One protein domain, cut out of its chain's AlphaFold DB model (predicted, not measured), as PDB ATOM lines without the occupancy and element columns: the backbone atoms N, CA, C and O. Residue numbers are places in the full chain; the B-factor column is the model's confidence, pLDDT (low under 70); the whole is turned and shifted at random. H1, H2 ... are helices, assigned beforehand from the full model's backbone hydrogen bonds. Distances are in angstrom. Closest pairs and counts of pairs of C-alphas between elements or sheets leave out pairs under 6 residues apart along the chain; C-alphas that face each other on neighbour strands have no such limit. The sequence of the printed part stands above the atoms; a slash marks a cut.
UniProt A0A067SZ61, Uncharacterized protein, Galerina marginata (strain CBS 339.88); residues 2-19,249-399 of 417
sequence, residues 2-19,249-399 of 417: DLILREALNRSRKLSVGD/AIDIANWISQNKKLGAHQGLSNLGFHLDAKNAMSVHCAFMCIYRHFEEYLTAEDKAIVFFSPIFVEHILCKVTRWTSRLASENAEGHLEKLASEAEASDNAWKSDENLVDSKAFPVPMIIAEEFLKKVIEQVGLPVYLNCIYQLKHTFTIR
ATOM      1  N   ASP A   2      10.493 -53.994 -40.857       88.19
ATOM      2  CA  ASP A   2      11.257 -54.237 -39.619       88.19
ATOM      3  C   ASP A   2      12.360 -55.291 -39.766       88.19
ATOM      4  O   ASP A   2      13.438 -55.124 -39.213       88.19
ATOM      5  N   LEU A   3      12.155 -56.314 -40.605       89.25
ATOM      6  CA  LEU A   3      13.209 -57.266 -40.988       89.25
ATOM      7  C   LEU A   3      14.410 -56.587 -41.673       89.25
ATOM      8  O   LEU A   3      15.554 -56.936 -41.404       89.25
ATOM      9  N   ILE A   4      14.160 -55.587 -42.531       91.81
ATOM     10  CA  ILE A   4      15.215 -54.799 -43.195       91.81
ATOM     11  C   ILE A   4      16.016 -54.043 -42.131       91.81
ATOM     12  O   ILE A   4      17.246 -54.027 -42.161       91.81
ATOM     13  N   LEU A   5      15.302 -53.421 -41.188       94.00
ATOM     14  CA  LEU A   5      15.895 -52.644 -40.109       94.00
ATOM     15  C   LEU A   5      16.717 -53.523 -39.164       94.00
ATOM     16  O   LEU A   5      17.845 -53.160 -38.847       94.00
ATOM     17  N   ARG A   6      16.191 -54.694 -38.784       93.25
ATOM     18  CA  ARG A   6      16.887 -55.684 -37.958       93.25
ATOM     19  C   ARG A   6      18.223 -56.077 -38.573       93.25
ATOM     20  O   ARG A   6      19.249 -55.926 -37.922       93.25
ATOM     21  N   GLU A   7      18.242 -56.528 -39.829       94.75
ATOM     22  CA  GLU A   7      19.503 -56.953 -40.454       94.75
ATOM     23  C   GLU A   7      20.502 -55.798 -40.602       94.75
ATOM     24  O   GLU A   7      21.706 -55.987 -40.414       94.75
ATOM     25  N   ALA A   8      20.021 -54.589 -40.907       96.00
ATOM     26  CA  ALA A   8      20.879 -53.413 -40.995       96.00
ATOM     27  C   ALA A   8      21.493 -53.038 -39.637       96.00
ATOM     28  O   ALA A   8      22.690 -52.760 -39.564       96.00
ATOM     29  N   LEU A   9      20.700 -53.079 -38.563       96.56
ATOM     30  CA  LEU A   9      21.165 -52.829 -37.201       96.56
ATOM     31  C   LEU A   9      22.116 -53.924 -36.719       96.56
ATOM     32  O   LEU A   9      23.194 -53.590 -36.245       96.56
ATOM     33  N   ASN A  10      21.798 -55.207 -36.920       96.25
ATOM     34  CA  ASN A  10      22.689 -56.321 -36.577       96.25
ATOM     35  C   ASN A  10      24.072 -56.145 -37.204       96.25
ATOM     36  O   ASN A  10      25.088 -56.274 -36.520       96.25
ATOM     37  N   ARG A  11      24.117 -55.783 -38.493       95.75
ATOM     38  CA  ARG A  11      25.372 -55.510 -39.198       95.75
ATOM     39  C   ARG A  11      26.143 -54.352 -38.563       95.75
ATOM     40  O   ARG A  11      27.346 -54.483 -38.343       95.75
ATOM     41  N   SER A  12      25.477 -53.241 -38.259       95.62
ATOM     42  CA  SER A  12      26.113 -52.069 -37.641       95.62
ATOM     43  C   SER A  12      26.582 -52.324 -36.206       95.62
ATOM     44  O   SER A  12      27.673 -51.893 -35.833       95.62
ATOM     45  N   ARG A  13      25.803 -53.077 -35.422       95.38
ATOM     46  CA  ARG A  13      26.122 -53.503 -34.051       95.38
ATOM     47  C   ARG A  13      27.152 -54.642 -33.998       95.38
ATOM     48  O   ARG A  13      27.613 -54.990 -32.917       95.38
ATOM     49  N   LYS A  14      27.538 -55.212 -35.149       95.62
ATOM     50  CA  LYS A  14      28.435 -56.381 -35.272       95.62
ATOM     51  C   LYS A  14      27.905 -57.635 -34.558       95.62
ATOM     52  O   LYS A  14      28.682 -58.411 -34.005       95.62
ATOM     53  N   LEU A  15      26.589 -57.835 -34.575       95.88
ATOM     54  CA  LEU A  15      25.946 -59.052 -34.078       95.88
ATOM     55  C   LEU A  15      25.986 -60.170 -35.127       95.88
ATOM     56  O   LEU A  15      26.330 -59.947 -36.291       95.88
ATOM     57  N   SER A  16      25.599 -61.381 -34.720       96.56
ATOM     58  CA  SER A  16      25.306 -62.459 -35.663       96.56
ATOM     59  C   SER A  16      24.218 -62.051 -36.655       96.56
ATOM     60  O   SER A  16      23.380 -61.191 -36.386       96.56
ATOM     61  N   VAL A  17      24.227 -62.687 -37.823       95.06
ATOM     62  CA  VAL A  17      23.179 -62.511 -38.829       95.06
ATOM     63  C   VAL A  17      21.836 -62.991 -38.262       95.06
ATOM     64  O   VAL A  17      21.769 -64.055 -37.644       95.06
ATOM     65  N   GLY A  18      20.773 -62.204 -38.456       92.06
ATOM     66  CA  GLY A  18      19.426 -62.585 -38.025       92.06
ATOM     67  C   GLY A  18      18.789 -63.575 -38.998       92.06
ATOM     68  O   GLY A  18      18.164 -64.550 -38.577       92.06
ATOM     69  N   ASP A  19      18.995 -63.350 -40.298       92.69
ATOM     70  CA  ASP A  19      18.634 -64.261 -41.383       92.69
ATOM     71  C   ASP A  19      19.633 -64.169 -42.555       92.69
ATOM     72  O   ASP A  19      19.919 -63.087 -43.072       92.69
ATOM     73  N   ALA A 249       9.547 -33.919 -40.846       96.69
ATOM     74  CA  ALA A 249       8.696 -35.020 -41.296       96.69
ATOM     75  C   ALA A 249       7.605 -34.549 -42.276       96.69
ATOM     76  O   ALA A 249       7.242 -35.282 -43.195       96.69
ATOM     77  N   ILE A 250       7.139 -33.304 -42.124       95.38
ATOM     78  CA  ILE A 250       6.151 -32.680 -43.008       95.38
ATOM     79  C   ILE A 250       6.762 -32.399 -44.387       95.38
ATOM     80  O   ILE A 250       6.120 -32.694 -45.391       95.38
ATOM     81  N   ASP A 251       7.999 -31.897 -44.458       97.12
ATOM     82  CA  ASP A 251       8.686 -31.639 -45.735       97.12
ATOM     83  C   ASP A 251       8.832 -32.925 -46.560       97.12
ATOM     84  O   ASP A 251       8.513 -32.957 -47.751       97.12
ATOM     85  N   ILE A 252       9.246 -34.017 -45.910       98.12
ATOM     86  CA  ILE A 252       9.373 -35.325 -46.556       98.12
ATOM     87  C   ILE A 252       8.008 -35.875 -46.981       98.12
ATOM     88  O   ILE A 252       7.865 -36.329 -48.116       98.12
ATOM     89  N   ALA A 253       6.989 -35.813 -46.119       96.19
ATOM     90  CA  ALA A 253       5.642 -36.265 -46.464       96.19
ATOM     91  C   ALA A 253       5.052 -35.496 -47.661       96.19
ATOM     92  O   ALA A 253       4.523 -36.114 -48.592       96.19
ATOM     93  N   ASN A 254       5.213 -34.168 -47.674       95.50
ATOM     94  CA  ASN A 254       4.849 -33.302 -48.795       95.50
ATOM     95  C   ASN A 254       5.537 -33.771 -50.078       95.50
ATOM     96  O   ASN A 254       4.869 -34.005 -51.089       95.50
ATOM     97  N   TRP A 255       6.855 -33.971 -50.037       96.19
ATOM     98  CA  TRP A 255       7.616 -34.421 -51.199       96.19
ATOM     99  C   TRP A 255       7.151 -35.797 -51.701       96.19
ATOM    100  O   TRP A 255       6.940 -35.971 -52.905       96.19
ATOM    101  N   ILE A 256       6.906 -36.764 -50.807       96.25
ATOM    102  CA  ILE A 256       6.389 -38.096 -51.172       96.25
ATOM    103  C   ILE A 256       5.021 -37.966 -51.858       96.25
ATOM    104  O   ILE A 256       4.779 -38.609 -52.884       96.25
ATOM    105  N   SER A 257       4.139 -37.102 -51.343       95.31
ATOM    106  CA  SER A 257       2.805 -36.870 -51.916       95.31
ATOM    107  C   SER A 257       2.854 -36.294 -53.338       95.31
ATOM    108  O   SER A 257       1.987 -36.587 -54.163       95.31
ATOM    109  N   GLN A 258       3.890 -35.520 -53.658       94.44
ATOM    110  CA  GLN A 258       4.106 -34.949 -54.988       94.44
ATOM    111  C   GLN A 258       4.783 -35.944 -55.943       94.44
ATOM    112  O   GLN A 258       4.649 -35.828 -57.161       94.44
ATOM    113  N   ASN A 259       5.451 -36.971 -55.409       93.44
ATOM    114  CA  ASN A 259       6.251 -37.928 -56.169       93.44
ATOM    115  C   ASN A 259       5.743 -39.377 -56.031       93.44
ATOM    116  O   ASN A 259       6.504 -40.316 -55.793       93.44
ATOM    117  N   LYS A 260       4.439 -39.580 -56.251       93.75
ATOM    118  CA  LYS A 260       3.717 -40.853 -56.023       93.75
ATOM    119  C   LYS A 260       4.257 -42.081 -56.767       93.75
ATOM    120  O   LYS A 260       3.952 -43.208 -56.401       93.75
ATOM    121  N   LYS A 261       5.037 -41.875 -57.832       91.19
ATOM    122  CA  LYS A 261       5.634 -42.950 -58.646       91.19
ATOM    123  C   LYS A 261       6.959 -43.475 -58.077       91.19
ATOM    124  O   LYS A 261       7.554 -44.372 -58.669       91.19
ATOM    125  N   LEU A 262       7.456 -42.891 -56.986       91.19
ATOM    126  CA  LEU A 262       8.744 -43.234 -56.392       91.19
ATOM    127  C   LEU A 262       8.607 -44.209 -55.218       91.19
ATOM    128  O   LEU A 262       7.519 -44.467 -54.700       91.19
ATOM    129  N   GLY A 263       9.752 -44.757 -54.804       91.75
ATOM    130  CA  GLY A 263       9.830 -45.893 -53.887       91.75
ATOM    131  C   GLY A 263       9.171 -45.666 -52.529       91.75
ATOM    132  O   GLY A 263       8.543 -46.588 -52.030       91.75
ATOM    133  N   ALA A 264       9.254 -44.472 -51.940       95.06
ATOM    134  CA  ALA A 264       8.699 -44.229 -50.609       95.06
ATOM    135  C   ALA A 264       7.162 -44.273 -50.599       95.06
ATOM    136  O   ALA A 264       6.572 -44.883 -49.711       95.06
ATOM    137  N   HIS A 265       6.511 -43.707 -51.624       95.69
ATOM    138  CA  HIS A 265       5.056 -43.790 -51.777       95.69
ATOM    139  C   HIS A 265       4.607 -45.242 -51.990       95.69
ATOM    140  O   HIS A 265       3.678 -45.713 -51.333       95.69
ATOM    141  N   GLN A 266       5.299 -45.982 -52.865       93.69
ATOM    142  CA  GLN A 266       5.019 -47.406 -53.060       93.69
ATOM    143  C   GLN A 266       5.292 -48.220 -51.789       93.69
ATOM    144  O   GLN A 266       4.542 -49.139 -51.483       93.69
ATOM    145  N   GLY A 267       6.327 -47.869 -51.027       93.19
ATOM    146  CA  GLY A 267       6.657 -48.476 -49.743       93.19
ATOM    147  C   GLY A 267       5.514 -48.335 -48.744       93.19
ATOM    148  O   GLY A 267       5.097 -49.336 -48.173       93.19
ATOM    149  N   LEU A 268       4.942 -47.136 -48.601       93.50
ATOM    150  CA  LEU A 268       3.758 -46.906 -47.765       93.50
ATOM    151  C   LEU A 268       2.557 -47.746 -48.230       93.50
ATOM    152  O   LEU A 268       1.925 -48.415 -47.416       93.50
ATOM    153  N   SER A 269       2.278 -47.786 -49.535       90.75
ATOM    154  CA  SER A 269       1.199 -48.627 -50.072       90.75
ATOM    155  C   SER A 269       1.440 -50.120 -49.814       90.75
ATOM    156  O   SER A 269       0.509 -50.833 -49.448       90.75
ATOM    157  N   ASN A 270       2.682 -50.595 -49.956       86.44
ATOM    158  CA  ASN A 270       3.068 -51.987 -49.701       86.44
ATOM    159  C   ASN A 270       2.983 -52.365 -48.217       86.44
ATOM    160  O   ASN A 270       2.861 -53.544 -47.899       86.44
ATOM    161  N   LEU A 271       3.048 -51.383 -47.316       85.06
ATOM    162  CA  LEU A 271       2.797 -51.574 -45.888       85.06
ATOM    163  C   LEU A 271       1.297 -51.598 -45.545       85.06
ATOM    164  O   LEU A 271       0.953 -51.734 -44.377       85.06
ATOM    165  N   GLY A 272       0.409 -51.481 -46.538       85.31
ATOM    166  CA  GLY A 272      -1.040 -51.592 -46.361       85.31
ATOM    167  C   GLY A 272      -1.768 -50.262 -46.154       85.31
ATOM    168  O   GLY A 272      -2.982 -50.264 -45.960       85.31
ATOM    169  N   PHE A 273      -1.077 -49.118 -46.226       86.56
ATOM    170  CA  PHE A 273      -1.752 -47.821 -46.167       86.56
ATOM    171  C   PHE A 273      -2.545 -47.559 -47.451       86.56
ATOM    172  O   PHE A 273      -2.014 -47.648 -48.559       86.56
ATOM    173  N   HIS A 274      -3.809 -47.160 -47.302       86.75
ATOM    174  CA  HIS A 274      -4.600 -46.645 -48.413       86.75
ATOM    175  C   HIS A 274      -4.229 -45.180 -48.679       86.75
ATOM    176  O   HIS A 274      -4.539 -44.293 -47.882       86.75
ATOM    177  N   LEU A 275      -3.542 -44.936 -49.794       88.31
ATOM    178  CA  LEU A 275      -3.079 -43.608 -50.191       88.31
ATOM    179  C   LEU A 275      -3.983 -43.071 -51.298       88.31
ATOM    180  O   LEU A 275      -3.904 -43.504 -52.449       88.31
ATOM    181  N   ASP A 276      -4.850 -42.123 -50.954       84.44
ATOM    182  CA  ASP A 276      -5.712 -41.474 -51.935       84.44
ATOM    183  C   ASP A 276      -4.877 -40.514 -52.791       84.44
ATOM    184  O   ASP A 276      -4.315 -39.521 -52.318       84.44
ATOM    185  N   ALA A 277      -4.836 -40.788 -54.095       81.50
ATOM    186  CA  ALA A 277      -4.115 -39.984 -55.069       81.50
ATOM    187  C   ALA A 277      -4.599 -38.524 -55.143       81.50
ATOM    188  O   ALA A 277      -3.867 -37.686 -55.668       81.50
ATOM    189  N   LYS A 278      -5.792 -38.187 -54.654       85.31
ATOM    190  CA  LYS A 278      -6.303 -36.807 -54.609       85.31
ATOM    191  C   LYS A 278      -6.075 -36.128 -53.260       85.31
ATOM    192  O   LYS A 278      -6.179 -34.908 -53.184       85.31
ATOM    193  N   ASN A 279      -5.722 -36.883 -52.224       85.44
ATOM    194  CA  ASN A 279      -5.576 -36.377 -50.869       85.44
ATOM    195  C   ASN A 279      -4.140 -36.567 -50.363       85.44
ATOM    196  O   ASN A 279      -3.793 -37.613 -49.811       85.44
ATOM    197  N   ALA A 280      -3.321 -35.519 -50.496       89.44
ATOM    198  CA  ALA A 280      -1.949 -35.496 -49.981       89.44
ATOM    199  C   ALA A 280      -1.873 -35.831 -48.482       89.44
ATOM    200  O   ALA A 280      -0.905 -36.440 -48.031       89.44
ATOM    201  N   MET A 281      -2.924 -35.528 -47.717       87.69
ATOM    202  CA  MET A 281      -2.943 -35.782 -46.284       87.69
ATOM    203  C   MET A 281      -2.921 -37.275 -45.941       87.69
ATOM    204  O   MET A 281      -2.325 -37.661 -44.938       87.69
ATOM    205  N   SER A 282      -3.472 -38.139 -46.805       88.25
ATOM    206  CA  SER A 282      -3.375 -39.595 -46.619       88.25
ATOM    207  C   SER A 282      -1.913 -40.062 -46.546       88.25
ATOM    208  O   SER A 282      -1.559 -40.856 -45.675       88.25
ATOM    209  N   VAL A 283      -1.039 -39.477 -47.376       92.62
ATOM    210  CA  VAL A 283       0.413 -39.711 -47.356       92.62
ATOM    211  C   VAL A 283       1.046 -39.135 -46.092       92.62
ATOM    212  O   VAL A 283       1.893 -39.794 -45.492       92.62
ATOM    213  N   HIS A 284       0.617 -37.950 -45.649       92.56
ATOM    214  CA  HIS A 284       1.130 -37.330 -44.423       92.56
ATOM    215  C   HIS A 284       0.866 -38.195 -43.201       92.56
ATOM    216  O   HIS A 284       1.796 -38.489 -42.457       92.56
ATOM    217  N   CYS A 285      -0.373 -38.644 -43.011       89.69
ATOM    218  CA  CYS A 285      -0.702 -39.504 -41.882       89.69
ATOM    219  C   CYS A 285       0.032 -40.842 -41.959       89.69
ATOM    220  O   CYS A 285       0.617 -41.254 -40.964       89.69
ATOM    221  N   ALA A 286       0.075 -41.486 -43.131       92.00
ATOM    222  CA  ALA A 286       0.801 -42.745 -43.296       92.00
ATOM    223  C   ALA A 286       2.293 -42.600 -42.943       92.00
ATOM    224  O   ALA A 286       2.830 -43.386 -42.162       92.00
ATOM    225  N   PHE A 287       2.952 -41.558 -43.460       95.69
ATOM    226  CA  PHE A 287       4.353 -41.279 -43.158       95.69
ATOM    227  C   PHE A 287       4.571 -40.951 -41.675       95.69
ATOM    228  O   PHE A 287       5.483 -41.500 -41.057       95.69
ATOM    229  N   MET A 288       3.719 -40.108 -41.082       95.31
ATOM    230  CA  MET A 288       3.810 -39.727 -39.670       95.31
ATOM    231  C   MET A 288       3.589 -40.909 -38.728       95.31
ATOM    232  O   MET A 288       4.295 -41.000 -37.728       95.31
ATOM    233  N   CYS A 289       2.679 -41.833 -39.047       93.44
ATOM    234  CA  CYS A 289       2.490 -43.062 -38.275       93.44
ATOM    235  C   CYS A 289       3.787 -43.873 -38.198       93.44
ATOM    236  O   CYS A 289       4.189 -44.272 -37.109       93.44
ATOM    237  N   ILE A 290       4.479 -44.059 -39.326       95.38
ATOM    238  CA  ILE A 290       5.760 -44.780 -39.348       95.38
ATOM    239  C   ILE A 290       6.867 -43.987 -38.648       95.38
ATOM    240  O   ILE A 290       7.616 -44.550 -37.850       95.38
ATOM    241  N   TYR A 291       6.965 -42.682 -38.912       97.19
ATOM    242  CA  TYR A 291       7.969 -41.826 -38.285       97.19
ATOM    243  C   TYR A 291       7.838 -41.833 -36.758       97.19
ATOM    244  O   TYR A 291       8.817 -42.114 -36.070       97.19
ATOM    245  N   ARG A 292       6.629 -41.602 -36.230       95.81
ATOM    246  CA  ARG A 292       6.359 -41.626 -34.787       95.81
ATOM    247  C   ARG A 292       6.541 -43.018 -34.193       95.81
ATOM    248  O   ARG A 292       7.007 -43.116 -33.068       95.81
ATOM    249  N   HIS A 293       6.211 -44.086 -34.924       94.06
ATOM    250  CA  HIS A 293       6.453 -45.459 -34.464       94.06
ATOM    251  C   HIS A 293       7.943 -45.698 -34.208       94.06
ATOM    252  O   HIS A 293       8.337 -46.121 -33.127       94.06
ATOM    253  N   PHE A 294       8.805 -45.350 -35.159       96.06
ATOM    254  CA  PHE A 294      10.249 -45.453 -34.949       96.06
ATOM    255  C   PHE A 294      10.778 -44.463 -33.907       96.06
ATOM    256  O   PHE A 294      11.697 -44.795 -33.164       96.06
ATOM    257  N   GLU A 295      10.207 -43.263 -33.827       96.75
ATOM    258  CA  GLU A 295      10.569 -42.292 -32.795       96.75
ATOM    259  C   GLU A 295      10.234 -42.796 -31.387       96.75
ATOM    260  O   GLU A 295      11.025 -42.582 -30.476       96.75
ATOM    261  N   GLU A 296       9.112 -43.484 -31.199       95.06
ATOM    262  CA  GLU A 296       8.711 -44.026 -29.899       95.06
ATOM    263  C   GLU A 296       9.550 -45.255 -29.527       95.06
ATOM    264  O   GLU A 296      10.058 -45.350 -28.412       95.06
ATOM    265  N   TYR A 297       9.728 -46.188 -30.469       94.56
ATOM    266  CA  TYR A 297      10.208 -47.532 -30.148       94.56
ATOM    267  C   TYR A 297      11.675 -47.803 -30.483       94.56
ATOM    268  O   TYR A 297      12.231 -48.764 -29.963       94.56
ATOM    269  N   LEU A 298      12.348 -47.008 -31.319       95.50
ATOM    270  CA  LEU A 298      13.796 -47.184 -31.448       95.50
ATOM    271  C   LEU A 298      14.497 -46.701 -30.178       95.50
ATOM    272  O   LEU A 298      14.252 -45.590 -29.690       95.50
ATOM    273  N   THR A 299      15.424 -47.519 -29.689       95.31
ATOM    274  CA  THR A 299      16.336 -47.138 -28.606       95.31
ATOM    275  C   THR A 299      17.170 -45.920 -29.010       95.31
ATOM    276  O   THR A 299      17.345 -45.614 -30.195       95.31
ATOM    277  N   ALA A 300      17.718 -45.202 -28.028       95.56
ATOM    278  CA  ALA A 300      18.619 -44.085 -28.309       95.56
ATOM    279  C   ALA A 300      19.863 -44.535 -29.101       95.56
ATOM    280  O   ALA A 300      20.309 -43.823 -30.002       95.56
ATOM    281  N   GLU A 301      20.381 -45.730 -28.804       95.94
ATOM    282  CA  GLU A 301      21.515 -46.326 -29.512       95.94
ATOM    283  C   GLU A 301      21.180 -46.608 -30.982       95.94
ATOM    284  O   GLU A 301      21.904 -46.172 -31.877       95.94
ATOM    285  N   ASP A 302      20.034 -47.232 -31.260       96.50
ATOM    286  CA  ASP A 302      19.621 -47.501 -32.639       96.50
ATOM    287  C   ASP A 302      19.342 -46.235 -33.423       96.50
ATOM    288  O   ASP A 302      19.730 -46.137 -34.590       96.50
ATOM    289  N   LYS A 303      18.717 -45.238 -32.786       97.50
ATOM    290  CA  LYS A 303      18.513 -43.924 -33.399       97.50
ATOM    291  C   LYS A 303      19.840 -43.290 -33.804       97.50
ATOM    292  O   LYS A 303      19.909 -42.702 -34.883       97.50
ATOM    293  N   ALA A 304      20.884 -43.429 -32.987       97.00
ATOM    294  CA  ALA A 304      22.219 -42.947 -33.325       97.00
ATOM    295  C   ALA A 304      22.825 -43.730 -34.502       97.00
ATOM    296  O   ALA A 304      23.305 -43.111 -35.451       97.00
ATOM    297  N   ILE A 305      22.736 -45.067 -34.496       96.38
ATOM    298  CA  ILE A 305      23.264 -45.932 -35.568       96.38
ATOM    299  C   ILE A 305      22.623 -45.609 -36.921       96.38
ATOM    300  O   ILE A 305      23.315 -45.515 -37.938       96.38
ATOM    301  N   VAL A 306      21.298 -45.455 -36.956       96.19
ATOM    302  CA  VAL A 306      20.569 -45.226 -38.213       96.19
ATOM    303  C   VAL A 306      20.495 -43.755 -38.608       96.19
ATOM    304  O   VAL A 306      19.981 -43.444 -39.686       96.19
ATOM    305  N   PHE A 307      21.014 -42.860 -37.760       96.12
ATOM    306  CA  PHE A 307      20.857 -41.411 -37.873       96.12
ATOM    307  C   PHE A 307      19.378 -41.039 -38.051       96.12
ATOM    308  O   PHE A 307      18.963 -40.462 -39.069       96.12
ATOM    309  N   PHE A 308      18.575 -41.451 -37.068       97.81
ATOM    310  CA  PHE A 308      17.125 -41.350 -37.101       97.81
ATOM    311  C   PHE A 308      16.673 -39.928 -37.441       97.81
ATOM    312  O   PHE A 308      17.023 -38.948 -36.787       97.81
ATOM    313  N   SER A 309      15.917 -39.830 -38.527       97.50
ATOM    314  CA  SER A 309      15.468 -38.582 -39.131       97.50
ATOM    315  C   SER A 309      14.356 -38.880 -40.140       97.50
ATOM    316  O   SER A 309      14.207 -40.029 -40.570       97.50
ATOM    317  N   PRO A 310      13.606 -37.866 -40.599       98.12
ATOM    318  CA  PRO A 310      12.665 -38.036 -41.704       98.12
ATOM    319  C   PRO A 310      13.309 -38.622 -42.971       98.12
ATOM    320  O   PRO A 310      12.695 -39.443 -43.649       98.12
ATOM    321  N   ILE A 311      14.572 -38.270 -43.247       97.56
ATOM    322  CA  ILE A 311      15.352 -38.827 -44.364       97.56
ATOM    323  C   ILE A 311      15.533 -40.339 -44.198       97.56
ATOM    324  O   ILE A 311      15.368 -41.079 -45.163       97.56
ATOM    325  N   PHE A 312      15.862 -40.813 -42.993       97.50
ATOM    326  CA  PHE A 312      15.998 -42.247 -42.727       97.50
ATOM    327  C   PHE A 312      14.681 -42.995 -42.989       97.50
ATOM    328  O   PHE A 312      14.692 -44.026 -43.666       97.50
ATOM    329  N   VAL A 313      13.549 -42.454 -42.524       97.94
ATOM    330  CA  VAL A 313      12.229 -43.081 -42.707       97.94
ATOM    331  C   VAL A 313      11.825 -43.140 -44.183       97.94
ATOM    332  O   VAL A 313      11.381 -44.182 -44.660       97.94
ATOM    333  N   GLU A 314      12.039 -42.067 -44.945       97.12
ATOM    334  CA  GLU A 314      11.855 -42.096 -46.403       97.12
ATOM    335  C   GLU A 314      12.739 -43.158 -47.059       97.12
ATOM    336  O   GLU A 314      12.275 -43.942 -47.894       97.12
ATOM    337  N   HIS A 315      14.003 -43.229 -46.639       95.44
ATOM    338  CA  HIS A 315      14.970 -44.109 -47.265       95.44
ATOM    339  C   HIS A 315      14.624 -45.583 -47.064       95.44
ATOM    340  O   HIS A 315      14.667 -46.352 -48.027       95.44
ATOM    341  N   ILE A 316      14.245 -45.986 -45.846       95.75
ATOM    342  CA  ILE A 316      13.840 -47.369 -45.566       95.75
ATOM    343  C   ILE A 316      12.534 -47.735 -46.283       95.75
ATOM    344  O   ILE A 316      12.447 -48.840 -46.825       95.75
ATOM    345  N   LEU A 317      11.569 -46.812 -46.401       95.62
ATOM    346  CA  LEU A 317      10.356 -47.019 -47.206       95.62
ATOM    347  C   LEU A 317      10.707 -47.301 -48.673       95.62
ATOM    348  O   LEU A 317      10.203 -48.259 -49.260       95.62
ATOM    349  N   CYS A 318      11.655 -46.550 -49.238       93.88
ATOM    350  CA  CYS A 318      12.199 -46.803 -50.573       93.88
ATOM    351  C   CYS A 318      12.840 -48.198 -50.727       93.88
ATOM    352  O   CYS A 318      12.887 -48.730 -51.842       93.88
ATOM    353  N   LYS A 319      13.346 -48.809 -49.645       91.62
ATOM    354  CA  LYS A 319      13.920 -50.165 -49.688       91.62
ATOM    355  C   LYS A 319      12.876 -51.264 -49.634       91.62
ATOM    356  O   LYS A 319      13.164 -52.332 -50.166       91.62
ATOM    357  N   VAL A 320      11.683 -51.014 -49.089       90.69
ATOM    358  CA  VAL A 320      10.603 -52.016 -49.014       90.69
ATOM    359  C   VAL A 320      10.342 -52.616 -50.394       90.69
ATOM    360  O   VAL A 320      10.531 -53.814 -50.590       90.69
ATOM    361  N   THR A 321      10.022 -51.785 -51.387       86.88
ATOM    362  CA  THR A 321       9.750 -52.254 -52.755       86.88
ATOM    363  C   THR A 321      10.963 -52.933 -53.396       86.88
ATOM    364  O   THR A 321      10.810 -53.933 -54.096       86.88
ATOM    365  N   ARG A 322      12.183 -52.431 -53.145       86.75
ATOM    366  CA  ARG A 322      13.415 -53.016 -53.706       86.75
ATOM    367  C   ARG A 322      13.695 -54.408 -53.146       86.75
ATOM    368  O   ARG A 322      14.056 -55.296 -53.913       86.75
ATOM    369  N   TRP A 323      13.524 -54.602 -51.841       88.50
ATOM    370  CA  TRP A 323      13.693 -55.905 -51.198       88.50
ATOM    371  C   TRP A 323      12.643 -56.892 -51.693       88.50
ATOM    372  O   TRP A 323      13.018 -57.970 -52.146       88.50
ATOM    373  N   THR A 324      11.364 -56.503 -51.711       84.81
ATOM    374  CA  THR A 324      10.278 -57.345 -52.237       84.81
ATOM    375  C   THR A 324      10.559 -57.788 -53.674       84.81
ATOM    376  O   THR A 324      10.522 -58.978 -53.967       84.81
ATOM    377  N   SER A 325      10.918 -56.852 -54.561       84.75
ATOM    378  CA  SER A 325      11.213 -57.166 -55.964       84.75
ATOM    379  C   SER A 325      12.413 -58.103 -56.121       84.75
ATOM    380  O   SER A 325      12.350 -59.032 -56.926       84.75
ATOM    381  N   ARG A 326      13.488 -57.899 -55.347       84.00
ATOM    382  CA  ARG A 326      14.666 -58.776 -55.403       84.00
ATOM    383  C   ARG A 326      14.352 -60.180 -54.914       84.00
ATOM    384  O   ARG A 326      14.659 -61.134 -55.619       84.00
ATOM    385  N   LEU A 327      13.686 -60.302 -53.771       85.56
ATOM    386  CA  LEU A 327      13.298 -61.597 -53.207       85.56
ATOM    387  C   LEU A 327      12.400 -62.379 -54.164       85.56
ATOM    388  O   LEU A 327      12.644 -63.565 -54.377       85.56
ATOM    389  N   ALA A 328      11.449 -61.710 -54.822       83.19
ATOM    390  CA  ALA A 328      10.639 -62.320 -55.874       83.19
ATOM    391  C   ALA A 328      11.494 -62.803 -57.058       83.19
ATOM    392  O   ALA A 328      11.439 -63.973 -57.430       83.19
ATOM    393  N   SER A 329      12.358 -61.940 -57.607       77.38
ATOM    394  CA  SER A 329      13.208 -62.288 -58.760       77.38
ATOM    395  C   SER A 329      14.224 -63.405 -58.484       77.38
ATOM    396  O   SER A 329      14.725 -64.045 -59.407       77.38
ATOM    397  N   GLU A 330      14.533 -63.638 -57.212       78.81
ATOM    398  CA  GLU A 330      15.545 -64.587 -56.758       78.81
ATOM    399  C   GLU A 330      14.925 -65.884 -56.201       78.81
ATOM    400  O   GLU A 330      15.628 -66.690 -55.581       78.81
ATOM    401  N   ASN A 331      13.626 -66.101 -56.475       76.38
ATOM    402  CA  ASN A 331      12.804 -67.238 -56.043       76.38
ATOM    403  C   ASN A 331      12.794 -67.434 -54.516       76.38
ATOM    404  O   ASN A 331      12.766 -68.558 -54.020       76.38
ATOM    405  N   ALA A 332      12.832 -66.328 -53.776       77.62
ATOM    406  CA  ALA A 332      12.811 -66.275 -52.317       77.62
ATOM    407  C   ALA A 332      11.558 -65.561 -51.776       77.62
ATOM    408  O   ALA A 332      11.532 -65.151 -50.621       77.62
ATOM    409  N   GLU A 333      10.510 -65.399 -52.589       68.38
ATOM    410  CA  GLU A 333       9.279 -64.691 -52.206       68.38
ATOM    411  C   GLU A 333       8.614 -65.304 -50.965       68.38
ATOM    412  O   GLU A 333       8.351 -64.604 -49.987       68.38
ATOM    413  N   GLY A 334       8.472 -66.635 -50.945       72.00
ATOM    414  CA  GLY A 334       7.920 -67.363 -49.798       72.00
ATOM    415  C   GLY A 334       8.764 -67.261 -48.522       72.00
ATOM    416  O   GLY A 334       8.267 -67.565 -47.441       72.00
ATOM    417  N   HIS A 335      10.022 -66.806 -48.610       77.44
ATOM    418  CA  HIS A 335      10.895 -66.635 -47.445       77.44
ATOM    419  C   HIS A 335      10.459 -65.452 -46.578       77.44
ATOM    420  O   HIS A 335      10.403 -65.584 -45.361       77.44
ATOM    421  N   LEU A 336      10.082 -64.316 -47.181       74.69
ATOM    422  CA  LEU A 336       9.585 -63.163 -46.416       74.69
ATOM    423  C   LEU A 336       8.282 -63.472 -45.696       74.69
ATOM    424  O   LEU A 336       8.112 -63.085 -44.545       74.69
ATOM    425  N   GLU A 337       7.366 -64.150 -46.382       73.38
ATOM    426  CA  GLU A 337       6.065 -64.514 -45.821       73.38
ATOM    427  C   GLU A 337       6.228 -65.490 -44.660       73.38
ATOM    428  O   GLU A 337       5.584 -65.334 -43.623       73.38
ATOM    429  N   LYS A 338       7.141 -66.456 -44.812       80.12
ATOM    430  CA  LYS A 338       7.515 -67.387 -43.751       80.12
ATOM    431  C   LYS A 338       8.108 -66.650 -42.551       80.12
ATOM    432  O   LYS A 338       7.618 -66.842 -41.446       80.12
ATOM    433  N   LEU A 339       9.103 -65.784 -42.764       76.81
ATOM    434  CA  LEU A 339       9.730 -65.012 -41.686       76.81
ATOM    435  C   LEU A 339       8.728 -64.100 -40.973       76.81
ATOM    436  O   LEU A 339       8.775 -63.991 -39.753       76.81
ATOM    437  N   ALA A 340       7.822 -63.459 -41.713       73.06
ATOM    438  CA  ALA A 340       6.757 -62.650 -41.129       73.06
ATOM    439  C   ALA A 340       5.810 -63.506 -40.273       73.06
ATOM    440  O   ALA A 340       5.539 -63.144 -39.134       73.06
ATOM    441  N   SER A 341       5.390 -64.672 -40.775       75.69
ATOM    442  CA  SER A 341       4.502 -65.587 -40.045       75.69
ATOM    443  C   SER A 341       5.162 -66.154 -38.783       75.69
ATOM    444  O   SER A 341       4.532 -66.233 -37.732       75.69
ATOM    445  N   GLU A 342       6.439 -66.542 -38.861       79.12
ATOM    446  CA  GLU A 342       7.214 -67.026 -37.708       79.12
ATOM    447  C   GLU A 342       7.396 -65.931 -36.659       79.12
ATOM    448  O   GLU A 342       7.314 -66.196 -35.462       79.12
ATOM    449  N   ALA A 343       7.615 -64.699 -37.108       72.75
ATOM    450  CA  ALA A 343       7.769 -63.554 -36.236       72.75
ATOM    451  C   ALA A 343       6.462 -63.165 -35.527       72.75
ATOM    452  O   ALA A 343       6.487 -62.912 -34.327       72.75
ATOM    453  N   GLU A 344       5.330 -63.190 -36.234       69.94
ATOM    454  CA  GLU A 344       3.994 -62.988 -35.653       69.94
ATOM    455  C   GLU A 344       3.614 -64.098 -34.662       69.94
ATOM    456  O   GLU A 344       2.966 -63.830 -33.653       69.94
ATOM    457  N   ALA A 345       4.015 -65.343 -34.941       72.00
ATOM    458  CA  ALA A 345       3.764 -66.483 -34.062       72.00
ATOM    459  C   ALA A 345       4.709 -66.530 -32.851       72.00
ATOM    460  O   ALA A 345       4.393 -67.171 -31.847       72.00
ATOM    461  N   SER A 346       5.879 -65.895 -32.944       68.12
ATOM    462  CA  SER A 346       6.801 -65.790 -31.822       68.12
ATOM    463  C   SER A 346       6.266 -64.784 -30.804       68.12
ATOM    464  O   SER A 346       6.032 -63.628 -31.141       68.12
ATOM    465  N   ASP A 347       6.127 -65.197 -29.542       55.09
ATOM    466  CA  ASP A 347       5.750 -64.335 -28.402       55.09
ATOM    467  C   ASP A 347       6.877 -63.353 -28.011       55.09
ATOM    468  O   ASP A 347       7.070 -62.990 -26.851       55.09
ATOM    469  N   ASN A 348       7.686 -62.940 -28.989       60.03
ATOM    470  CA  ASN A 348       8.751 -61.968 -28.825       60.03
ATOM    471  C   ASN A 348       8.120 -60.580 -28.726       60.03
ATOM    472  O   ASN A 348       8.208 -59.767 -29.651       60.03
ATOM    473  N   ALA A 349       7.466 -60.310 -27.596       70.88
ATOM    474  CA  ALA A 349       7.122 -58.956 -27.212       70.88
ATOM    475  C   ALA A 349       8.389 -58.108 -27.355       70.88
ATOM    476  O   ALA A 349       9.446 -58.455 -26.828       70.88
ATOM    477  N   TRP A 350       8.303 -57.029 -28.128       84.12
ATOM    478  CA  TRP A 350       9.403 -56.085 -28.232       84.12
ATOM    479  C   TRP A 350       9.778 -55.594 -26.829       84.12
ATOM    480  O   TRP A 350       8.905 -55.208 -26.048       84.12
ATOM    481  N   LYS A 351      11.074 -55.612 -26.518       84.31
ATOM    482  CA  LYS A 351      11.628 -55.123 -25.259       84.31
ATOM    483  C   LYS A 351      12.789 -54.198 -25.582       84.31
ATOM    484  O   LYS A 351      13.781 -54.641 -26.152       84.31
ATOM    485  N   SER A 352      12.640 -52.924 -25.225       78.50
ATOM    486  CA  SER A 352      13.513 -51.831 -25.672       78.50
ATOM    487  C   SER A 352      15.005 -52.180 -25.644       78.50
ATOM    488  O   SER A 352      15.634 -52.212 -26.697       78.50
ATOM    489  N   ASP A 353      15.541 -52.540 -24.478       84.44
ATOM    490  CA  ASP A 353      16.988 -52.717 -24.315       84.44
ATOM    491  C   ASP A 353      17.464 -54.166 -24.510       84.44
ATOM    492  O   ASP A 353      18.601 -54.396 -24.917       84.44
ATOM    493  N   GLU A 354      16.608 -55.168 -24.275       83.50
ATOM    494  CA  GLU A 354      16.975 -56.583 -24.479       83.50
ATOM    495  C   GLU A 354      17.223 -56.888 -25.968       83.50
ATOM    496  O   GLU A 354      18.107 -57.673 -26.321       83.50
ATOM    497  N   ASN A 355      16.510 -56.196 -26.858       84.44
ATOM    498  CA  ASN A 355      16.589 -56.398 -28.305       84.44
ATOM    499  C   ASN A 355      17.859 -55.783 -28.933       84.44
ATOM    500  O   ASN A 355      18.103 -55.938 -30.135       84.44
ATOM    501  N   LEU A 356      18.686 -55.083 -28.145       88.56
ATOM    502  CA  LEU A 356      19.960 -54.530 -28.609       88.56
ATOM    503  C   LEU A 356      21.004 -55.610 -28.886       88.56
ATOM    504  O   LEU A 356      21.823 -55.432 -29.786       88.56
ATOM    505  N   VAL A 357      20.961 -56.721 -28.148       90.25
ATOM    506  CA  VAL A 357      21.974 -57.790 -28.202       90.25
ATOM    507  C   VAL A 357      21.471 -59.083 -28.844       90.25
ATOM    508  O   VAL A 357      22.281 -59.929 -29.221       90.25
ATOM    509  N   ASP A 358      20.156 -59.241 -29.000       90.06
ATOM    510  CA  ASP A 358      19.561 -60.383 -29.693       90.06
ATOM    511  C   ASP A 358      19.443 -60.108 -31.199       90.06
ATOM    512  O   ASP A 358      18.632 -59.295 -31.643       90.06
ATOM    513  N   SER A 359      20.216 -60.839 -32.008       90.62
ATOM    514  CA  SER A 359      20.190 -60.696 -33.465       90.62
ATOM    515  C   SER A 359      18.884 -61.154 -34.122       90.62
ATOM    516  O   SER A 359      18.666 -60.889 -35.306       90.62
ATOM    517  N   LYS A 360      18.024 -61.888 -33.415       89.12
ATOM    518  CA  LYS A 360      16.736 -62.360 -33.945       89.12
ATOM    519  C   LYS A 360      15.579 -61.445 -33.568       89.12
ATOM    520  O   LYS A 360      14.590 -61.421 -34.308       89.12
ATOM    521  N   ALA A 361      15.717 -60.688 -32.484       88.69
ATOM    522  CA  ALA A 361      14.699 -59.772 -32.003       88.69
ATOM    523  C   ALA A 361      14.467 -58.599 -32.968       88.69
ATOM    524  O   ALA A 361      15.359 -58.162 -33.699       88.69
ATOM    525  N   PHE A 362      13.243 -58.073 -32.970       89.56
ATOM    526  CA  PHE A 362      12.913 -56.889 -33.757       89.56
ATOM    527  C   PHE A 362      13.325 -55.615 -33.020       89.56
ATOM    528  O   PHE A 362      13.092 -55.505 -31.818       89.56
ATOM    529  N   PRO A 363      13.878 -54.615 -33.719       91.31
ATOM    530  CA  PRO A 363      14.290 -53.360 -33.090       91.31
ATOM    531  C   PRO A 363      13.101 -52.486 -32.657       91.31
ATOM    532  O   PRO A 363      13.266 -51.584 -31.843       91.31
ATOM    533  N   VAL A 364      11.903 -52.761 -33.178       91.69
ATOM    534  CA  VAL A 364      10.630 -52.101 -32.843       91.69
ATOM    535  C   VAL A 364       9.504 -53.143 -32.806       91.69
ATOM    536  O   VAL A 364       9.674 -54.217 -33.392       91.69
ATOM    537  N   PRO A 365       8.345 -52.865 -32.179       88.00
ATOM    538  CA  PRO A 365       7.175 -53.725 -32.307       88.00
ATOM    539  C   PRO A 365       6.756 -53.854 -33.775       88.00
ATOM    540  O   PRO A 365       6.632 -52.848 -34.475       88.00
ATOM    541  N   MET A 366       6.514 -55.085 -34.231       81.56
ATOM    542  CA  MET A 366       6.057 -55.347 -35.603       81.56
ATOM    543  C   MET A 366       4.624 -54.879 -35.855       81.56
ATOM    544  O   MET A 366       4.286 -54.430 -36.947       81.56
ATOM    545  N   ILE A 367       3.765 -55.012 -34.843       80.62
ATOM    546  CA  ILE A 367       2.362 -54.619 -34.925       80.62
ATOM    547  C   ILE A 367       2.233 -53.225 -34.321       80.62
ATOM    548  O   ILE A 367       2.493 -53.022 -33.134       80.62
ATOM    549  N   ILE A 368       1.804 -52.264 -35.138       82.75
ATOM    550  CA  ILE A 368       1.462 -50.925 -34.657       82.75
ATOM    551  C   ILE A 368       0.048 -50.984 -34.078       82.75
ATOM    552  O   ILE A 368      -0.910 -51.274 -34.793       82.75
ATOM    553  N   ALA A 369      -0.085 -50.714 -32.780       83.31
ATOM    554  CA  ALA A 369      -1.378 -50.735 -32.106       83.31
ATOM    555  C   ALA A 369      -2.360 -49.712 -32.715       83.31
ATOM    556  O   ALA A 369      -1.986 -48.572 -32.997       83.31
ATOM    557  N   GLU A 370      -3.637 -50.087 -32.852       82.94
ATOM    558  CA  GLU A 370      -4.684 -49.206 -33.401       82.94
ATOM    559  C   GLU A 370      -4.777 -47.878 -32.630       82.94
ATOM    560  O   GLU A 370      -4.873 -46.810 -33.232       82.94
ATOM    561  N   GLU A 371      -4.676 -47.927 -31.300       85.44
ATOM    562  CA  GLU A 371      -4.718 -46.739 -30.441       85.44
ATOM    563  C   GLU A 371      -3.525 -45.800 -30.668       85.44
ATOM    564  O   GLU A 371      -3.671 -44.579 -30.613       85.44
ATOM    565  N   PHE A 372      -2.354 -46.352 -31.004       86.56
ATOM    566  CA  PHE A 372      -1.200 -45.547 -31.394       86.56
ATOM    567  C   PHE A 372      -1.465 -44.825 -32.721       86.56
ATOM    568  O   PHE A 372      -1.246 -43.617 -32.819       86.56
ATOM    569  N   LEU A 373      -1.996 -45.537 -33.722       85.12
ATOM    570  CA  LEU A 373      -2.343 -44.949 -35.019       85.12
ATOM    571  C   LEU A 373      -3.377 -43.826 -34.869       85.12
ATOM    572  O   LEU A 373      -3.178 -42.747 -35.426       85.12
ATOM    573  N   LYS A 374      -4.442 -44.041 -34.085       84.69
ATOM    574  CA  LYS A 374      -5.460 -43.013 -33.798       84.69
ATOM    575  C   LYS A 374      -4.836 -41.768 -33.178       84.69
ATOM    576  O   LYS A 374      -5.016 -40.676 -33.713       84.69
ATOM    577  N   LYS A 375      -4.032 -41.943 -32.125       88.00
ATOM    578  CA  LYS A 375      -3.338 -40.845 -31.439       88.00
ATOM    579  C   LYS A 375      -2.469 -40.031 -32.400       88.00
ATOM    580  O   LYS A 375      -2.516 -38.803 -32.372       88.00
ATOM    581  N   VAL A 376      -1.678 -40.689 -33.252       85.94
ATOM    582  CA  VAL A 376      -0.818 -39.985 -34.218       85.94
ATOM    583  C   VAL A 376      -1.656 -39.223 -35.245       85.94
ATOM    584  O   VAL A 376      -1.365 -38.061 -35.518       85.94
ATOM    585  N   ILE A 377      -2.714 -39.835 -35.782       82.44
ATOM    586  CA  ILE A 377      -3.603 -39.204 -36.769       82.44
ATOM    587  C   ILE A 377      -4.302 -37.968 -36.181       82.44
ATOM    588  O   ILE A 377      -4.349 -36.925 -36.832       82.44
ATOM    589  N   GLU A 378      -4.801 -38.052 -34.947       83.19
ATOM    590  CA  GLU A 378      -5.434 -36.925 -34.248       83.19
ATOM    591  C   GLU A 378      -4.467 -35.750 -34.054       83.19
ATOM    592  O   GLU A 378      -4.841 -34.597 -34.264       83.19
ATOM    593  N   GLN A 379      -3.204 -36.033 -33.724       82.69
ATOM    594  CA  GLN A 379      -2.165 -35.013 -33.540       82.69
ATOM    595  C   GLN A 379      -1.764 -34.296 -34.833       82.69
ATOM    596  O   GLN A 379      -1.309 -33.154 -34.773       82.69
ATOM    597  N   VAL A 380      -1.936 -34.927 -35.998       76.75
ATOM    598  CA  VAL A 380      -1.725 -34.264 -37.300       76.75
ATOM    599  C   VAL A 380      -2.816 -33.205 -37.568       76.75
ATOM    600  O   VAL A 380      -2.610 -32.309 -38.384       76.75
ATOM    601  N   GLY A 381      -3.927 -33.226 -36.814       61.97
ATOM    602  CA  GLY A 381      -4.733 -32.036 -36.530       61.97
ATOM    603  C   GLY A 381      -5.546 -31.466 -37.694       61.97
ATOM    604  O   GLY A 381      -5.540 -30.252 -37.890       61.97
ATOM    605  N   LEU A 382      -6.280 -32.294 -38.456       51.72
ATOM    606  CA  LEU A 382      -7.161 -31.795 -39.525       51.72
ATOM    607  C   LEU A 382      -8.603 -32.354 -39.465       51.72
ATOM    608  O   LEU A 382      -8.772 -33.569 -39.366       51.72
ATOM    609  N   PRO A 383      -9.654 -31.510 -39.615       43.47
ATOM    610  CA  PRO A 383     -11.068 -31.875 -39.390       43.47
ATOM    611  C   PRO A 383     -11.681 -32.947 -40.315       43.47
ATOM    612  O   PRO A 383     -12.859 -33.264 -40.184       43.47
ATOM    613  N   VAL A 384     -10.935 -33.494 -41.280       46.66
ATOM    614  CA  VAL A 384     -11.469 -34.317 -42.390       46.66
ATOM    615  C   VAL A 384     -11.334 -35.837 -42.128       46.66
ATOM    616  O   VAL A 384     -11.741 -36.663 -42.941       46.66
ATOM    617  N   TYR A 385     -10.784 -36.246 -40.980       46.16
ATOM    618  CA  TYR A 385     -10.169 -37.575 -40.810       46.16
ATOM    619  C   TYR A 385     -11.061 -38.774 -40.464       46.16
ATOM    620  O   TYR A 385     -10.566 -39.904 -40.422       46.16
ATOM    621  N   LEU A 386     -12.368 -38.588 -40.285       43.84
ATOM    622  CA  LEU A 386     -13.261 -39.702 -39.934       43.84
ATOM    623  C   LEU A 386     -13.367 -40.778 -41.037       43.84
ATOM    624  O   LEU A 386     -13.575 -41.947 -40.717       43.84
ATOM    625  N   ASN A 387     -13.119 -40.442 -42.312       43.66
ATOM    626  CA  ASN A 387     -13.173 -41.419 -43.413       43.66
ATOM    627  C   ASN A 387     -11.896 -42.269 -43.590       43.66
ATOM    628  O   ASN A 387     -11.998 -43.403 -44.051       43.66
ATOM    629  N   CYS A 388     -10.708 -41.790 -43.196       41.50
ATOM    630  CA  CYS A 388      -9.477 -42.600 -43.272       41.50
ATOM    631  C   CYS A 388      -9.430 -43.682 -42.181       41.50
ATOM    632  O   CYS A 388      -8.973 -44.797 -42.433       41.50
ATOM    633  N   ILE A 389      -9.953 -43.384 -40.986       41.56
ATOM    634  CA  ILE A 389     -10.043 -44.346 -39.875       41.56
ATOM    635  C   ILE A 389     -11.025 -45.481 -40.212       41.56
ATOM    636  O   ILE A 389     -10.759 -46.641 -39.894       41.56
ATOM    637  N   TYR A 390     -12.125 -45.178 -40.916       37.75
ATOM    638  CA  TYR A 390     -13.127 -46.180 -41.300       37.75
ATOM    639  C   TYR A 390     -12.586 -47.230 -42.292       37.75
ATOM    640  O   TYR A 390     -13.079 -48.356 -42.312       37.75
ATOM    641  N   GLN A 391     -11.543 -46.907 -43.070       41.88
ATOM    642  CA  GLN A 391     -10.881 -47.860 -43.973       41.88
ATOM    643  C   GLN A 391      -9.698 -48.606 -43.329       41.88
ATOM    644  O   GLN A 391      -9.486 -49.777 -43.638       41.88
ATOM    645  N   LEU A 392      -8.973 -47.993 -42.382       39.69
ATOM    646  CA  LEU A 392      -7.859 -48.641 -41.664       39.69
ATOM    647  C   LEU A 392      -8.287 -49.882 -40.857       39.69
ATOM    648  O   LEU A 392      -7.496 -50.818 -40.723       39.69
ATOM    649  N   LYS A 393      -9.550 -49.942 -40.401       38.75
ATOM    650  CA  LYS A 393     -10.132 -51.116 -39.718       38.75
ATOM    651  C   LYS A 393     -10.141 -52.405 -40.551       38.75
ATOM    652  O   LYS A 393     -10.367 -53.471 -39.986       38.75
ATOM    653  N   HIS A 394      -9.877 -52.337 -41.856       38.06
ATOM    654  CA  HIS A 394      -9.881 -53.508 -42.735       38.06
ATOM    655  C   HIS A 394      -8.499 -53.967 -43.222       38.06
ATOM    656  O   HIS A 394      -8.441 -54.956 -43.951       38.06
ATOM    657  N   THR A 395      -7.390 -53.306 -42.860       42.19
ATOM    658  CA  THR A 395      -6.111 -53.552 -43.572       42.19
ATOM    659  C   THR A 395      -4.878 -53.735 -42.683       42.19
ATOM    660  O   THR A 395      -3.869 -54.234 -43.168       42.19
ATOM    661  N   PHE A 396      -4.951 -53.469 -41.375       37.47
ATOM    662  CA  PHE A 396      -3.837 -53.740 -40.443       37.47
ATOM    663  C   PHE A 396      -3.826 -55.163 -39.860       37.47
ATOM    664  O   PHE A 396      -3.359 -55.406 -38.751       37.47
ATOM    665  N   THR A 397      -4.299 -56.135 -40.638       33.56
ATOM    666  CA  THR A 397      -3.966 -57.546 -40.435       33.56
ATOM    667  C   THR A 397      -3.237 -57.994 -41.689       33.56
ATOM    668  O   THR A 397      -3.851 -58.116 -42.754       33.56
ATOM    669  N   ILE A 398      -1.926 -58.216 -41.593       34.16
ATOM    670  CA  ILE A 398      -1.210 -58.969 -42.619       34.16
ATOM    671  C   ILE A 398      -1.888 -60.352 -42.663       34.16
ATOM    672  O   ILE A 398      -1.772 -61.162 -41.759       34.16
ATOM    673  N   ARG A 399      -2.702 -60.545 -43.710       32.53
ATOM    674  CA  ARG A 399      -3.466 -61.744 -44.104       32.53
ATOM    675  C   ARG A 399      -4.578 -62.237 -43.156       32.53
ATOM    676  O   ARG A 399      -4.426 -63.182 -42.395       32.53
TER     677      ARG A 399
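What this domain is: This is residues 2 to 19 and 249 to 399 of the 417 residues of an uncharacterized protein of Galerina marginata (strain CBS 339.88) (UniProt A0A067SZ61). Helices set crosswise make a compact body: H3 packs on the long helix H6, H2 and H8 pack on different sides of H4, and H1 and H5 meet at a corner. H7 folds back from the far end of H6, and a long unnamed stretch, residues 346 to 369, leads on to H8. The 169 printed residues hold nine named helices, H1 to H9 in order, and no named strand: all helix. The radius of gyration of the C-alphas is 16.0 A and the spans are 47 by 36 by 28 A.

How they stand to each other: Start at H1, residues 2 to 13, which touches H5, residues 300 to 306, with residues 9 to 12 alone; the closest C-alphas, Ser 12 and Ile 305, are 7.1 A apart. H2, residues 249 to 258, touches H4, residues 280 to 297, closest at C-alphas 253 and 284, 5.1 A. H3, residues 263 to 270, touches the hub H6, residues 310 to 329, closest at C-alphas 263 and 318, 4.2 A. H7, residues 333 to 345, touches H6 only at the corner, closest at C-alphas 327 and 333, 5.2 A. H8, residues 370 to 380, touches H4 at a steep tilt of 60 degrees, closest at C-alphas 285 and 377, 5.9 A. H9, residues 386 to 392, is close to H8 but not clearly touching, at 7.7 A between C-alphas 389 and 374. Every O i to N i+4 pair is within hydrogen-bond range except in H6, 14 of 16, H7, 8 of 9, and H9, 1 of 3, with 2 of 4 O i to N i+3 pairs.

Where its parts are: Find C-alpha 2 at (11.257, -54.237, -39.619), where H1 begins. H6 runs 29.7 A from (12.665, -38.036, -41.704), and H4 spans 26.2 A. H9 ends at (-7.859, -48.641, -41.664).

The domain as a whole: Across the cut, residues 20 to 248, C-alphas 19 and 249 are 30.9 A apart. The link H7 to H8 is long. Confidence is under 70 at residues 333, 344, 346 to 348 and 381 to 399.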